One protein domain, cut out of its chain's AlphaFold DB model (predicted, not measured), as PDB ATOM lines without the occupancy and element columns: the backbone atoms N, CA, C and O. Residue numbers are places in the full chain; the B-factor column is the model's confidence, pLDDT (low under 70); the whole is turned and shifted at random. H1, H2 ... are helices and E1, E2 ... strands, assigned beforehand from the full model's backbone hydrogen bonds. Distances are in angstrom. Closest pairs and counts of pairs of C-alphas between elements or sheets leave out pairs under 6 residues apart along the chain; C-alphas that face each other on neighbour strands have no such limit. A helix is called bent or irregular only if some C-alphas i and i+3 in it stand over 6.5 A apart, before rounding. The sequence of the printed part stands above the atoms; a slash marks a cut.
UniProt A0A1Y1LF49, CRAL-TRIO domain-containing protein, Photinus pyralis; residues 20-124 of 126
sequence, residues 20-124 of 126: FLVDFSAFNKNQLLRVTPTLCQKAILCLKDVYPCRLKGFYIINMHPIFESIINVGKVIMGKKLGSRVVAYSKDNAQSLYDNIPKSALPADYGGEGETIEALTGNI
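This is residues 20 to 124 of the 126 residues of the protein "CRAL-TRIO domain-containing protein" of Photinus pyralis (UniProt A0A1Y1LF49). What is the main picture? A small parallel sheet of E1, E2 and E3 makes the core, with H3 over one face, H2 side by side with H3, and short H4 over the other face. Beyond H4 a long link leads to H5, far from the core. What builds it? The 105 printed residues hold five named helices and three strands, in the order E1 H1 H2 E2 H3 E3 H4 H5, class mixed; the sheet's order is E1 E2 E3. How compact is it? It is compact, with a radius of gyration of the C-alphas of 14.5 A and spans of 35 by 32 by 28 A.

How do the strands pair? E1, residues 20 to 23, is parallel to E2, residues 55 to 61, with N 22 and O 59 2.8 A apart. E2 is parallel to E3, residues 86 to 88, with N 87 and O 58 2.9 A apart; both N and O pairs are within hydrogen-bond range. Where are the helices? H3, residues 65 to 83, is on the sheet over E3, at a height of 8.6 A, and touches H2, residues 37 to 50, with its residues 70 to 78 alone, at a shallow tilt of 28 degrees, the same way; the closest C-alphas are those of Cys 40 and Gly 74, 6.5 A. H4, residues 94 to 99, is on the opposite face; its closest C-alphas to E2 are those of Ala 94 and Ile 61, 6.6 A. H1, residues 29 to 33, and H5, residues 117 to 122, are not on the sheet and touch no helix. Which units and backbones appear? E1, H1 H2, E2 and E2, H3, E3 are strand-helix-strand units, helices between parallel neighbour strands, with right-handed crossovers. Every O i to N i+4 pair is within hydrogen-bond range in H1, H2 and H5, against 10 of 15 in H3 and 0 of 2 in H4, where 3 of 3 O i to N i+3 pairs are.

Where are the anchors? E1 begins at C-alpha 20 (154.427, 139.879, 108.374), and H5 ends at C-alpha 122 (141.184, 135.206, 122.100). How long are the longer elements? H2 is 18.5 A, E2 17.4 A and H3 18.0 A from first to last C-alpha. Is H3 even? It is irregular, with C-alphas 77 and 80 9.0 A apart, and has a kink of 82 degrees near residue 77.

How large is it? The two C-alphas farthest apart, those of Lys 80 and Gly 122, are 37.6 A apart. Is anything cut or long? The printed part has no cut; the link from H4 to H5, residues 100 to 116, is long, and the others are tight. Where is confidence low? Residues 123 to 124 have pLDDT under 70.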
ATOM      1  N   PHE A  20     154.011 140.434 107.090       91.38
ATOM      2  CA  PHE A  20     154.427 139.879 108.374       91.38
ATOM      3  C   PHE A  20     155.048 140.971 109.231       91.38
ATOM      4  O   PHE A  20     155.870 141.738 108.732       91.38
ATOM      5  N   LEU A  21     154.682 141.008 110.508       92.25
ATOM      6  CA  LEU A  21     155.342 141.799 111.536       92.25
ATOM      7  C   LEU A  21     155.877 140.836 112.597       92.25
ATOM      8  O   LEU A  21     155.122 140.019 113.118       92.25
ATOM      9  N   VAL A  22     157.173 140.907 112.887       90.69
ATOM     10  CA  VAL A  22     157.840 140.017 113.840       90.69
ATOM     11  C   VAL A  22     158.492 140.846 114.934       90.69
ATOM     12  O   VAL A  22     159.377 141.658 114.663       90.69
ATOM     13  N   ASP A  23     158.074 140.613 116.174       90.62
ATOM     14  CA  ASP A  23     158.643 141.268 117.344       90.62
ATOM     15  C   ASP A  23     159.811 140.464 117.921       90.62
ATOM     16  O   ASP A  23     159.639 139.366 118.451       90.62
ATOM     17  N   PHE A  24     161.019 141.021 117.831       89.06
ATOM     18  CA  PHE A  24     162.219 140.377 118.360       89.06
ATOM     19  C   PHE A  24     162.367 140.531 119.880       89.06
ATOM     20  O   PHE A  24     163.157 139.802 120.478       89.06
ATOM     21  N   SER A  25     161.602 141.422 120.522       86.94
ATOM     22  CA  SER A  25     161.626 141.580 121.981       86.94
ATOM     23  C   SER A  25     161.044 140.372 122.718       86.94
ATOM     24  O   SER A  25     161.425 140.109 123.858       86.94
ATOM     25  N   ALA A  26     160.198 139.590 122.037       83.38
ATOM     26  CA  ALA A  26     159.620 138.354 122.552       83.38
ATOM     27  C   ALA A  26     160.645 137.212 122.698       83.38
ATOM     28  O   ALA A  26     160.363 136.206 123.351       83.38
ATOM     29  N   PHE A  27     161.840 137.347 122.108       81.44
ATOM     30  CA  PHE A  27     162.881 136.327 122.163       81.44
ATOM     31  C   PHE A  27     164.008 136.732 123.111       81.44
ATOM     32  O   PHE A  27     164.537 137.843 123.065       81.44
ATOM     33  N   ASN A  28     164.469 135.783 123.923       83.38
ATOM     34  CA  ASN A  28     165.705 135.979 124.672       83.38
ATOM     35  C   ASN A  28     166.943 135.775 123.776       83.38
ATOM     36  O   ASN A  28     166.886 135.142 122.719       83.38
ATOM     37  N   LYS A  29     168.106 136.273 124.221       77.19
ATOM     38  CA  LYS A  29     169.368 136.175 123.462       77.19
ATOM     39  C   LYS A  29     169.715 134.731 123.075       77.19
ATOM     40  O   LYS A  29     170.125 134.495 121.948       77.19
ATOM     41  N   ASN A  30     169.506 133.765 123.971       84.06
ATOM     42  CA  ASN A  30     169.820 132.358 123.705       84.06
ATOM     43  C   ASN A  30     168.914 131.756 122.624       84.06
ATOM     44  O   ASN A  30     169.369 130.936 121.832       84.06
ATOM     45  N   GLN A  31     167.644 132.161 122.570       84.06
ATOM     46  CA  GLN A  31     166.712 131.767 121.513       84.06
ATOM     47  C   GLN A  31     167.103 132.396 120.178       84.06
ATOM     48  O   GLN A  31     167.156 131.693 119.173       84.06
ATOM     49  N   LEU A  32     167.455 133.684 120.170       76.50
ATOM     50  CA  LEU A  32     167.888 134.357 118.947       76.50
ATOM     51  C   LEU A  32     169.211 133.795 118.406       76.50
ATOM     52  O   LEU A  32     169.370 133.672 117.200       76.50
ATOM     53  N   LEU A  33     170.135 133.365 119.271       80.69
ATOM     54  CA  LEU A  33     171.378 132.704 118.848       80.69
ATOM     55  C   LEU A  33     171.155 131.326 118.201       80.69
ATOM     56  O   LEU A  33     172.026 130.842 117.481       80.69
ATOM     57  N   ARG A  34     169.995 130.690 118.415       85.06
ATOM     58  CA  ARG A  34     169.616 129.455 117.701       85.06
ATOM     59  C   ARG A  34     169.123 129.727 116.281       85.06
ATOM     60  O   ARG A  34     168.988 128.783 115.500       85.06
ATOM     61  N   VAL A  35     168.858 130.987 115.933       80.25
ATOM     62  CA  VAL A  35     168.535 131.383 114.564       80.25
ATOM     63  C   VAL A  35     169.814 131.289 113.739       80.25
ATOM     64  O   VAL A  35     170.664 132.173 113.756       80.25
ATOM     65  N   THR A  36     169.973 130.172 113.037       82.62
ATOM     66  CA  THR A  36     171.118 129.931 112.155       82.62
ATOM     67  C   THR A  36     170.788 130.323 110.713       82.62
ATOM     68  O   THR A  36     169.620 130.260 110.313       82.62
ATOM     69  N   PRO A  37     171.793 130.648 109.878       81.81
ATOM     70  CA  PRO A  37     171.580 130.883 108.449       81.81
ATOM     71  C   PRO A  37     170.836 129.736 107.749       81.81
ATOM     72  O   PRO A  37     169.956 129.987 106.932       81.81
ATOM     73  N   THR A  38     171.119 128.482 108.121       86.88
ATOM     74  CA  THR A  38     170.437 127.294 107.584       86.88
ATOM     75  C   THR A  38     168.951 127.269 107.942       86.88
ATOM     76  O   THR A  38     168.119 126.919 107.104       86.88
ATOM     77  N   LEU A  39     168.593 127.652 109.172       86.31
ATOM     78  CA  LEU A  39     167.192 127.761 109.577       86.31
ATOM     79  C   LEU A  39     166.484 128.879 108.798       86.31
ATOM     80  O   LEU A  39     165.401 128.651 108.261       86.31
ATOM     81  N   CYS A  40     167.122 130.047 108.666       85.31
ATOM     82  CA  CYS A  40     166.605 131.152 107.857       85.31
ATOM     83  C   CYS A  40     166.392 130.738 106.399       85.31
ATOM     84  O   CYS A  40     165.349 131.036 105.826       85.31
ATOM     85  N   GLN A  41     167.340 130.012 105.803       86.88
ATOM     86  CA  GLN A  41     167.226 129.527 104.431       86.88
ATOM     87  C   GLN A  41     166.006 128.618 104.250       86.88
ATOM     88  O   GLN A  41     165.258 128.794 103.290       86.88
ATOM     89  N   LYS A  42     165.769 127.686 105.183       89.75
ATOM     90  CA  LYS A  42     164.582 126.818 105.157       89.75
ATOM     91  C   LYS A  42     163.287 127.618 105.302       89.75
ATOM     92  O   LYS A  42     162.360 127.400 104.534       89.75
ATOM     93  N   ALA A  43     163.234 128.577 106.229       88.06
ATOM     94  CA  ALA A  43     162.062 129.435 106.406       88.06
ATOM     95  C   ALA A  43     161.766 130.281 105.151       88.06
ATOM     96  O   ALA A  43     160.620 130.382 104.722       88.06
ATOM     97  N   ILE A  44     162.808 130.837 104.525       87.94
ATOM     98  CA  ILE A  44     162.702 131.600 103.275       87.94
ATOM     99  C   ILE A  44     162.224 130.713 102.126       87.94
ATOM    100  O   ILE A  44     161.370 131.146 101.357       87.94
ATOM    101  N   LEU A  45     162.745 129.487 102.013       88.38
ATOM    102  CA  LEU A  45     162.293 128.515 101.018       88.38
ATOM    103  C   LEU A  45     160.796 128.236 101.182       88.38
ATOM    104  O   LEU A  45     160.057 128.315 100.206       88.38
ATOM    105  N   CYS A  46     160.335 127.992 102.412       87.94
ATOM    106  CA  CYS A  46     158.913 127.786 102.675       87.94
ATOM    107  C   CYS A  46     158.075 128.995 102.238       87.94
ATOM    108  O   CYS A  46     157.072 128.837 101.549       87.94
ATOM    109  N   LEU A  47     158.507 130.205 102.599       85.25
ATOM    110  CA  LEU A  47     157.785 131.440 102.294       85.25
ATOM    111  C   LEU A  47     157.758 131.775 100.794       85.25
ATOM    112  O   LEU A  47     156.797 132.377 100.324       85.25
ATOM    113  N   LYS A  48     158.829 131.452 100.061       81.94
ATOM    114  CA  LYS A  48     159.000 131.837  98.655       81.94
ATOM    115  C   LYS A  48     158.498 130.777  97.677       81.94
ATOM    116  O   LYS A  48     157.875 131.138  96.685       81.94
ATOM    117  N   ASP A  49     158.827 129.514  97.937       84.25
ATOM    118  CA  ASP A  49     158.743 128.433  96.949       84.25
ATOM    119  C   ASP A  49     157.728 127.343  97.330       84.25
ATOM    120  O   ASP A  49     157.337 126.562  96.465       84.25
ATOM    121  N   VAL A  50     157.289 127.276  98.594       88.00
ATOM    122  CA  VAL A  50     156.345 126.241  99.064       88.00
ATOM    123  C   VAL A  50     154.939 126.801  99.247       88.00
ATOM    124  O   VAL A  50     153.974 126.209  98.771       88.00
ATOM    125  N   TYR A  51     154.805 127.940  99.926       84.56
ATOM    126  CA  TYR A  51     153.501 128.540 100.167       84.56
ATOM    127  C   TYR A  51     153.035 129.379  98.973       84.56
ATOM    128  O   TYR A  51     153.779 130.258  98.533       84.56
ATOM    129  N   PRO A  52     151.781 129.221  98.498       82.88
ATOM    130  CA  PRO A  52     151.202 130.058  97.444       82.88
ATOM    131  C   PRO A  52     150.814 131.454  97.972       82.88
ATOM    132  O   PRO A  52     149.822 132.045  97.558       82.88
ATOM    133  N   CYS A  53     151.591 131.995  98.910       82.56
ATOM    134  CA  CYS A  53     151.343 133.276  99.541       82.56
ATOM    135  C   CYS A  53     152.235 134.355  98.929       82.56
ATOM    136  O   CYS A  53     153.461 134.244  98.853       82.56
ATOM    137  N   ARG A  54     151.622 135.469  98.527       87.50
ATOM    138  CA  ARG A  54     152.364 136.608  97.996       87.50
ATOM    139  C   ARG A  54     152.870 137.492  99.130       87.50
ATOM    140  O   ARG A  54     152.134 138.334  99.635       87.50
ATOM    141  N   LEU A  55     154.158 137.396  99.452       90.44
ATOM    142  CA  LEU A  55     154.787 138.290 100.430       90.44
ATOM    143  C   LEU A  55     154.739 139.752  99.954       90.44
ATOM    144  O   LEU A  55     155.345 140.098  98.936       90.44
ATOM    145  N   LYS A  56     154.047 140.633 100.674       93.06
ATOM    146  CA  LYS A  56     154.002 142.080 100.404       93.06
ATOM    147  C   LYS A  56     154.972 142.878 101.265       93.06
ATOM    148  O   LYS A  56     155.479 143.885 100.787       93.06
ATOM    149  N   GLY A  57     155.269 142.398 102.468       93.50
ATOM    150  CA  GLY A  57     156.194 143.037 103.398       93.50
ATOM    151  C   GLY A  57     156.584 142.091 104.525       93.50
ATOM    152  O   GLY A  57     155.780 141.251 104.929       93.50
ATOM    153  N   PHE A  58     157.816 142.212 105.005       94.12
ATOM    154  CA  PHE A  58     158.319 141.482 106.162       94.12
ATOM    155  C   PHE A  58     159.026 142.477 107.079       94.12
ATOM    156  O   PHE A  58     160.127 142.943 106.783       94.12
ATOM    157  N   TYR A  59     158.362 142.836 108.165       94.69
ATOM    158  CA  TYR A  59     158.770 143.896 109.068       94.69
ATOM    159  C   TYR A  59     159.235 143.286 110.380       94.69
ATOM    160  O   TYR A  59     158.537 142.472 110.978       94.69
ATOM    161  N   ILE A  60     160.424 143.665 110.824       93.31
ATOM    162  CA  ILE A  60     160.999 143.200 112.084       93.31
ATOM    163  C   ILE A  60     161.102 144.401 113.006       93.31
ATOM    164  O   ILE A  60     161.686 145.402 112.610       93.31
ATOM    165  N   ILE A  61     160.563 144.313 114.216       93.50
ATOM    166  CA  ILE A  61     160.658 145.377 115.223       93.50
ATOM    167  C   ILE A  61     161.474 144.910 116.419       93.50
ATOM    168  O   ILE A  61     161.634 143.710 116.649       93.50
ATOM    169  N   ASN A  62     161.993 145.873 117.182       91.12
ATOM    170  CA  ASN A  62     162.834 145.622 118.351       91.12
ATOM    171  C   ASN A  62     164.083 144.778 118.031       91.12
ATOM    172  O   ASN A  62     164.572 144.028 118.878       91.12
ATOM    173  N   MET A  63     164.618 144.892 116.810       89.88
ATOM    174  CA  MET A  63     165.791 144.129 116.394       89.88
ATOM    175  C   MET A  63     167.049 144.622 117.122       89.88
ATOM    176  O   MET A  63     167.358 145.814 117.123       89.88
ATOM    177  N   HIS A  64     167.825 143.692 117.687       86.75
ATOM    178  CA  HIS A  64     169.159 144.002 118.200       86.75
ATOM    179  C   HIS A  64     170.180 144.060 117.043       86.75
ATOM    180  O   HIS A  64     170.193 143.133 116.227       86.75
ATOM    181  N   PRO A  65     171.089 145.055 116.991       84.00
ATOM    182  CA  PRO A  65     172.043 145.230 115.884       84.00
ATOM    183  C   PRO A  65     172.882 143.989 115.542       84.00
ATOM    184  O   PRO A  65     173.194 143.735 114.387       84.00
ATOM    185  N   ILE A  66     173.179 143.149 116.539       83.50
ATOM    186  CA  ILE A  66     173.913 141.880 116.362       83.50
ATOM    187  C   ILE A  66     173.285 140.919 115.326       83.50
ATOM    188  O   ILE A  66     173.982 140.055 114.803       83.50
ATOM    189  N   PHE A  67     171.990 141.056 115.013       84.75
ATOM    190  CA  PHE A  67     171.287 140.198 114.049       84.75
ATOM    191  C   PHE A  67     171.257 140.753 112.621       84.75
ATOM    192  O   PHE A  67     170.746 140.085 111.722       84.75
ATOM    193  N   GLU A  68     171.844 141.926 112.378       87.06
ATOM    194  CA  GLU A  68     171.862 142.566 111.061       87.06
ATOM    195  C   GLU A  68     172.470 141.657 109.979       87.06
ATOM    196  O   GLU A  68     171.899 141.499 108.898       87.06
ATOM    197  N   SER A  69     173.565 140.958 110.294       85.56
ATOM    198  CA  SER A  69     174.204 140.007 109.378       85.56
ATOM    199  C   SER A  69     173.266 138.875 108.949       85.56
ATOM    200  O   SER A  69     173.245 138.506 107.775       85.56
ATOM    201  N   ILE A  70     172.451 138.343 109.868       85.75
ATOM    202  CA  ILE A  70     171.501 137.260 109.566       85.75
ATOM    203  C   ILE A  70     170.404 137.766 108.628       85.75
ATOM    204  O   ILE A  70     170.053 137.085 107.661       85.75
ATOM    205  N   ILE A  71     169.898 138.976 108.870       89.12
ATOM    206  CA  ILE A  71     168.896 139.606 108.006       89.12
ATOM    207  C   ILE A  71     169.467 139.870 106.615       89.12
ATOM    208  O   ILE A  71     168.811 139.559 105.622       89.12
ATOM    209  N   ASN A  72     170.694 140.381 106.520       89.69
ATOM    210  CA  ASN A  72     171.343 140.642 105.238       89.69
ATOM    211  C   ASN A  72     171.556 139.351 104.433       89.69
ATOM    212  O   ASN A  72     171.233 139.320 103.245       89.69
ATOM    213  N   VAL A  73     171.982 138.260 105.078       88.25
ATOM    214  CA  VAL A  73     172.040 136.930 104.445       88.25
ATOM    215  C   VAL A  73     170.654 136.496 103.961       88.25
ATOM    216  O   VAL A  73     170.504 136.076 102.814       88.25
ATOM    217  N   GLY A  74     169.620 136.658 104.790       88.69
ATOM    218  CA  GLY A  74     168.242 136.355 104.410       88.69
ATOM    219  C   GLY A  74     167.776 137.141 103.179       88.69
ATOM    220  O   GLY A  74     167.241 136.553 102.238       88.69
ATOM    221  N   LYS A  75     168.048 138.451 103.125       91.38
ATOM    222  CA  LYS A  75     167.723 139.311 101.973       91.38
ATOM    223  C   LYS A  75     168.419 138.852 100.693       91.38
ATOM    224  O   LYS A  75     167.798 138.870  99.631       91.38
ATOM    225  N   VAL A  76     169.678 138.417 100.783       89.75
ATOM    226  CA  VAL A  76     170.419 137.869  99.637       89.75
ATOM    227  C   VAL A  76     169.752 136.589  99.125       89.75
ATOM    228  O   VAL A  76     169.491 136.486  97.928       89.75
ATOM    229  N   ILE A  77     169.391 135.660 100.017       88.38
ATOM    230  CA  ILE A  77     168.709 134.399  99.660       88.38
ATOM    231  C   ILE A  77     167.330 134.665  99.031       88.38
ATOM    232  O   ILE A  77     166.927 133.999  98.075       88.38
ATOM    233  N   MET A  78     166.608 135.663  99.540       90.06
ATOM    234  CA  MET A  78     165.319 136.103  98.999       90.06
ATOM    235  C   MET A  78     165.432 136.765  97.611       90.06
ATOM    236  O   MET A  78     164.444 136.833  96.875       90.06
ATOM    237  N   GLY A  79     166.619 137.246  97.231       91.38
ATOM    238  CA  GLY A  79     166.861 137.972  95.986       91.38
ATOM    239  C   GLY A  79     166.290 139.396  95.988       91.38
ATOM    240  O   GLY A  79     165.517 139.787  96.862       91.38
ATOM    241  N   LYS A  80     166.643 140.195  94.970       93.00
ATOM    242  CA  LYS A  80     166.372 141.650  94.936       93.00
ATOM    243  C   LYS A  80     164.904 142.024  95.186       93.00
ATOM    244  O   LYS A  80     164.636 142.978  95.906       93.00
ATOM    245  N   LYS A  81     163.955 141.281  94.604       90.81
ATOM    246  CA  LYS A  81     162.517 141.605  94.658       90.81
ATOM    247  C   LYS A  81     161.878 141.354  96.026       90.81
ATOM    248  O   LYS A  81     160.990 142.104  96.416       90.81
ATOM    249  N   LEU A  82     162.249 140.268  96.704       91.44
ATOM    250  CA  LEU A  82     161.685 139.927  98.015       91.44
ATOM    251  C   LEU A  82     162.532 140.499  99.147       91.44
ATOM    252  O   LEU A  82     161.972 141.012 100.107       91.44
ATOM    253  N   GLY A  83     163.856 140.517  98.997       93.56
ATOM    254  CA  GLY A  83     164.764 141.139  99.957       93.56
ATOM    255  C   GLY A  83     164.507 142.638 100.144       93.56
ATOM    256  O   GLY A  83     164.658 143.135 101.255       93.56
ATOM    257  N   SER A  84     164.037 143.352  99.108       94.44
ATOM    258  CA  SER A  84     163.627 144.761  99.234       94.44
ATOM    259  C   SER A  84     162.356 144.969 100.063       94.44
ATOM    260  O   SER A  84     162.085 146.088 100.485       94.44
ATOM    261  N   ARG A  85     161.579 143.907 100.314       94.75
ATOM    262  CA  ARG A  85     160.363 143.934 101.144       94.75
ATOM    263  C   ARG A  85     160.644 143.632 102.613       94.75
ATOM    264  O   ARG A  85     159.719 143.680 103.417       94.75
ATOM    265  N   VAL A  86     161.890 143.288 102.949       94.56
ATOM    266  CA  VAL A  86     162.323 143.022 104.320       94.56
ATOM    267  C   VAL A  86     162.877 144.307 104.924       94.56
ATOM    268  O   VAL A  86     163.914 144.814 104.484       94.56
ATOM    269  N   VAL A  87     162.221 144.811 105.964       94.62
ATOM    270  CA  VAL A  87     162.639 146.014 106.690       94.62
ATOM    271  C   VAL A  87     162.755 145.672 108.167       94.62
ATOM    272  O   VAL A  87     161.875 145.028 108.730       94.62
ATOM    273  N   ALA A  88     163.862 146.069 108.785       93.44
ATOM    274  CA  ALA A  88     164.104 145.836 110.197       93.44
ATOM    275  C   ALA A  88     164.274 147.172 110.915       93.44
ATOM    276  O   ALA A  88     164.998 148.048 110.442       93.44
ATOM    277  N   TYR A  89     163.610 147.285 112.054       93.12
ATOM    278  CA  TYR A  89     163.587 148.448 112.916       93.12
ATOM    279  C   TYR A  89     164.207 148.069 114.265       93.12
ATOM    280  O   TYR A  89     163.877 147.039 114.867       93.12
ATOM    281  N   SER A  90     165.132 148.902 114.733       91.12
ATOM    282  CA  SER A  90     165.573 148.908 116.122       91.12
ATOM    283  C   SER A  90     164.517 149.604 116.989       91.12
ATOM    284  O   SER A  90     163.486 150.075 116.504       91.12
ATOM    285  N   LYS A  91     164.763 149.684 118.299       86.69
ATOM    286  CA  LYS A  91     163.899 150.464 119.195       86.69
ATOM    287  C   LYS A  91     163.887 151.953 118.839       86.69
ATOM    288  O   LYS A  91     162.841 152.585 118.918       86.69
ATOM    289  N   ASP A  92     165.022 152.484 118.395       88.75
ATOM    290  CA  ASP A  92     165.205 153.922 118.175       88.75
ATOM    291  C   ASP A  92     164.488 154.435 116.918       88.75
ATOM    292  O   ASP A  92     164.171 155.618 116.827       88.75
ATOM    293  N   ASN A  93     164.206 153.559 115.946       89.81
ATOM    294  CA  ASN A  93     163.528 153.915 114.695       89.81
ATOM    295  C   ASN A  93     162.193 153.182 114.494       89.81
ATOM    296  O   ASN A  93     161.692 153.107 113.372       89.81
ATOM    297  N   ALA A  94     161.591 152.673 115.572       84.88
ATOM    298  CA  ALA A  94     160.319 151.953 115.517       84.88
ATOM    299  C   ALA A  94     159.193 152.776 114.857       84.88
ATOM    300  O   ALA A  94     158.329 152.213 114.188       84.88
ATOM    301  N   GLN A  95     159.234 154.109 114.964       88.56
ATOM    302  CA  GLN A  95     158.256 155.007 114.344       88.56
ATOM    303  C   GLN A  95     158.250 154.930 112.803       88.56
ATOM    304  O   GLN A  95     157.208 155.144 112.190       88.56
ATOM    305  N   SER A  96     159.368 154.565 112.163       91.88
ATOM    306  CA  SER A  96     159.440 154.383 110.702       91.88
ATOM    307  C   SER A  96     158.625 153.185 110.202       91.88
ATOM    308  O   SER A  96     158.396 153.042 109.001       91.88
ATOM    309  N   LEU A  97     158.135 152.327 111.104       93.31
ATOM    310  CA  LEU A  97     157.168 151.289 110.753       93.31
ATOM    311  C   LEU A  97     155.920 151.884 110.086       93.31
ATOM    312  O   LEU A  97     155.388 151.286 109.147       93.31
ATOM    313  N   TYR A  98     155.488 153.072 110.526       92.81
ATOM    314  CA  TYR A  98     154.253 153.694 110.047       92.81
ATOM    315  C   TYR A  98     154.323 154.198 108.603       92.81
ATOM    316  O   TYR A  98     153.284 154.369 107.970       92.81
ATOM    317  N   ASP A  99     155.528 154.327 108.045       92.88
ATOM    318  CA  ASP A  99     155.726 154.609 106.619       92.88
ATOM    319  C   ASP A  99     155.274 153.428 105.739       92.88
ATOM    320  O   ASP A  99     155.043 153.573 104.539       92.88
ATOM    321  N   ASN A 100     155.157 152.236 106.335       92.00
ATOM    322  CA  ASN A 100     154.838 150.989 105.648       92.00
ATOM    323  C   ASN A 100     153.517 150.351 106.099       92.00
ATOM    324  O   ASN A 100     152.882 149.648 105.306       92.00
ATOM    325  N   ILE A 101     153.124 150.549 107.360       92.12
ATOM    326  CA  ILE A 101     151.898 149.997 107.947       92.12
ATOM    327  C   ILE A 101     151.118 151.129 108.629       92.12
ATOM    328  O   ILE A 101     151.641 151.734 109.560       92.12
ATOM    329  N   PRO A 102     149.867 151.416 108.229       92.75
ATOM    330  CA  PRO A 102     149.072 152.446 108.890       92.75
ATOM    331  C   PRO A 102     148.753 152.052 110.339       92.75
ATOM    332  O   PRO A 102     148.519 150.879 110.629       92.75
ATOM    333  N   LYS A 103     148.678 153.041 111.240       93.00
ATOM    334  CA  LYS A 103     148.373 152.825 112.668       93.00
ATOM    335  C   LYS A 103     147.072 152.061 112.904       93.00
ATOM    336  O   LYS A 103     147.030 151.203 113.777       93.00
ATOM    337  N   SER A 104     146.051 152.320 112.092       92.94
ATOM    338  CA  SER A 104     144.753 151.639 112.157       92.94
ATOM    339  C   SER A 104     144.810 150.137 111.871       92.94
ATOM    340  O   SER A 104     143.911 149.412 112.277       92.94
ATOM    341  N   ALA A 105     145.855 149.655 111.191       89.50
ATOM    342  CA  ALA A 105     146.054 148.232 110.918       89.50
ATOM    343  C   ALA A 105     146.941 147.538 111.965       89.50
ATOM    344  O   ALA A 105     147.201 146.341 111.844       89.50
ATOM    345  N   LEU A 106     147.453 148.281 112.950       92.62
ATOM    346  CA  LEU A 106     148.377 147.776 113.953       92.62
ATOM    347  C   LEU A 106     147.667 147.644 115.313       92.62
ATOM    348  O   LEU A 106     146.898 148.535 115.678       92.62
ATOM    349  N   PRO A 107     147.922 146.570 116.079       92.75
ATOM    350  CA  PRO A 107     147.367 146.413 117.420       92.75
ATOM    351  C   PRO A 107     147.783 147.540 118.371       92.75
ATOM    352  O   PRO A 107     148.893 148.077 118.255       92.75
ATOM    353  N   ALA A 108     146.930 147.850 119.350       93.44
ATOM    354  CA  ALA A 108     147.214 148.867 120.368       93.44
ATOM    355  C   ALA A 108     148.523 148.590 121.135       93.44
ATOM    356  O   ALA A 108     149.306 149.510 121.373       93.44
ATOM    357  N   ASP A 109     148.825 147.318 121.430       90.12
ATOM    358  CA  ASP A 109     150.057 146.901 122.125       90.12
ATOM    359  C   ASP A 109     151.341 147.214 121.341       90.12
ATOM    360  O   ASP A 109     152.429 147.290 121.909       90.12
ATOM    361  N   TYR A 110     151.217 147.424 120.028       89.50
ATOM    362  CA  TYR A 110     152.315 147.779 119.136       89.50
ATOM    363  C   TYR A 110     152.305 149.265 118.736       89.50
ATOM    364  O   TYR A 110     153.051 149.665 117.844       89.50
ATOM    365  N   GLY A 111     151.507 150.099 119.415       88.31
ATOM    366  CA  GLY A 111     151.422 151.546 119.176       88.31
ATOM    367  C   GLY A 111     150.448 151.954 118.065       88.31
ATOM    368  O   GLY A 111     150.484 153.099 117.604       88.31
ATOM    369  N   GLY A 112     149.598 151.026 117.625       92.25
ATOM    370  CA  GLY A 112     148.529 151.280 116.666       92.25
ATOM    371  C   GLY A 112     147.205 151.702 117.300       92.25
ATOM    372  O   GLY A 112     147.123 152.027 118.481       92.25
ATOM    373  N   GLU A 113     146.163 151.695 116.473       94.75
ATOM    374  CA  GLU A 113     144.783 152.065 116.827       94.75
ATOM    375  C   GLU A 113     143.820 150.863 116.748       94.75
ATOM    376  O   GLU A 113     142.620 151.019 116.961       94.75
ATOM    377  N   GLY A 114     144.328 149.673 116.411       91.12
ATOM    378  CA  GLY A 114     143.557 148.435 116.376       91.12
ATOM    379  C   GLY A 114     143.347 147.813 117.759       91.12
ATOM    380  O   GLY A 114     143.808 148.321 118.781       91.12
ATOM    381  N   GLU A 115     142.671 146.667 117.782       92.19
ATOM    382  CA  GLU A 115     142.448 145.885 119.002       92.19
ATOM    383  C   GLU A 115     143.765 145.392 119.625       92.19
ATOM    384  O   GLU A 115     144.810 145.343 118.971       92.19
ATOM    385  N   THR A 116     143.730 145.021 120.906       92.50
ATOM    386  CA  THR A 116     144.885 144.411 121.575       92.50
ATOM    387  C   THR A 116     145.167 143.013 121.017       92.50
ATOM    388  O   THR A 116     144.278 142.330 120.504       92.50
ATOM    389  N   ILE A 117     146.404 142.537 121.156       89.38
ATOM    390  CA  ILE A 117     146.800 141.174 120.780       89.38
ATOM    391  C   ILE A 117     145.963 140.132 121.520       89.38
ATOM    392  O   ILE A 117     145.607 139.104 120.946       89.38
ATOM    393  N   GLU A 118     145.614 140.395 122.776       89.81
ATOM    394  CA  GLU A 118     144.767 139.504 123.567       89.81
ATOM    395  C   GLU A 118     143.358 139.382 122.969       89.81
ATOM    396  O   GLU A 118     142.869 138.268 122.787       89.81
ATOM    397  N   ALA A 119     142.739 140.494 122.563       89.19
ATOM    398  CA  ALA A 119     141.432 140.474 121.906       89.19
ATOM    399  C   ALA A 119     141.485 139.774 120.534       89.19
ATOM    400  O   ALA A 119     140.607 138.975 120.205       89.19
ATOM    401  N   LEU A 120     142.552 140.010 119.762       86.25
ATOM    402  CA  LEU A 120     142.750 139.393 118.447       86.25
ATOM    403  C   LEU A 120     142.993 137.881 118.537       86.25
ATOM    404  O   LEU A 120     142.496 137.122 117.708       86.25
ATOM    405  N   THR A 121     143.752 137.425 119.536       84.19
ATOM    406  CA  THR A 121     144.099 136.003 119.691       84.19
ATOM    407  C   THR A 121     143.067 135.210 120.491       84.19
ATOM    408  O   THR A 121     142.941 134.011 120.264       84.19
ATOM    409  N   GLY A 122     142.263 135.855 121.344       75.81
ATOM    410  CA  GLY A 122     141.184 135.206 122.100       75.81
ATOM    411  C   GLY A 122     140.109 134.545 121.227       75.81
ATOM    412  O   GLY A 122     139.445 133.608 121.667       75.81
ATOM    413  N   ASN A 123     139.977 134.982 119.971       62.53
ATOM    414  CA  ASN A 123     139.053 134.410 118.987       62.53
ATOM    415  C   ASN A 123     139.673 133.294 118.130       62.53
ATOM    416  O   ASN A 123     138.955 132.606 117.402       62.53
ATOM    417  N   ILE A 124     140.991 133.088 118.212       64.25
ATOM    418  CA  ILE A 124     141.694 132.043 117.466       64.25
ATOM    419  C   ILE A 124     141.550 130.741 118.258       64.25
ATOM    420  O   ILE A 124     142.339 130.447 119.157       64.25
TER     421      ILE A 124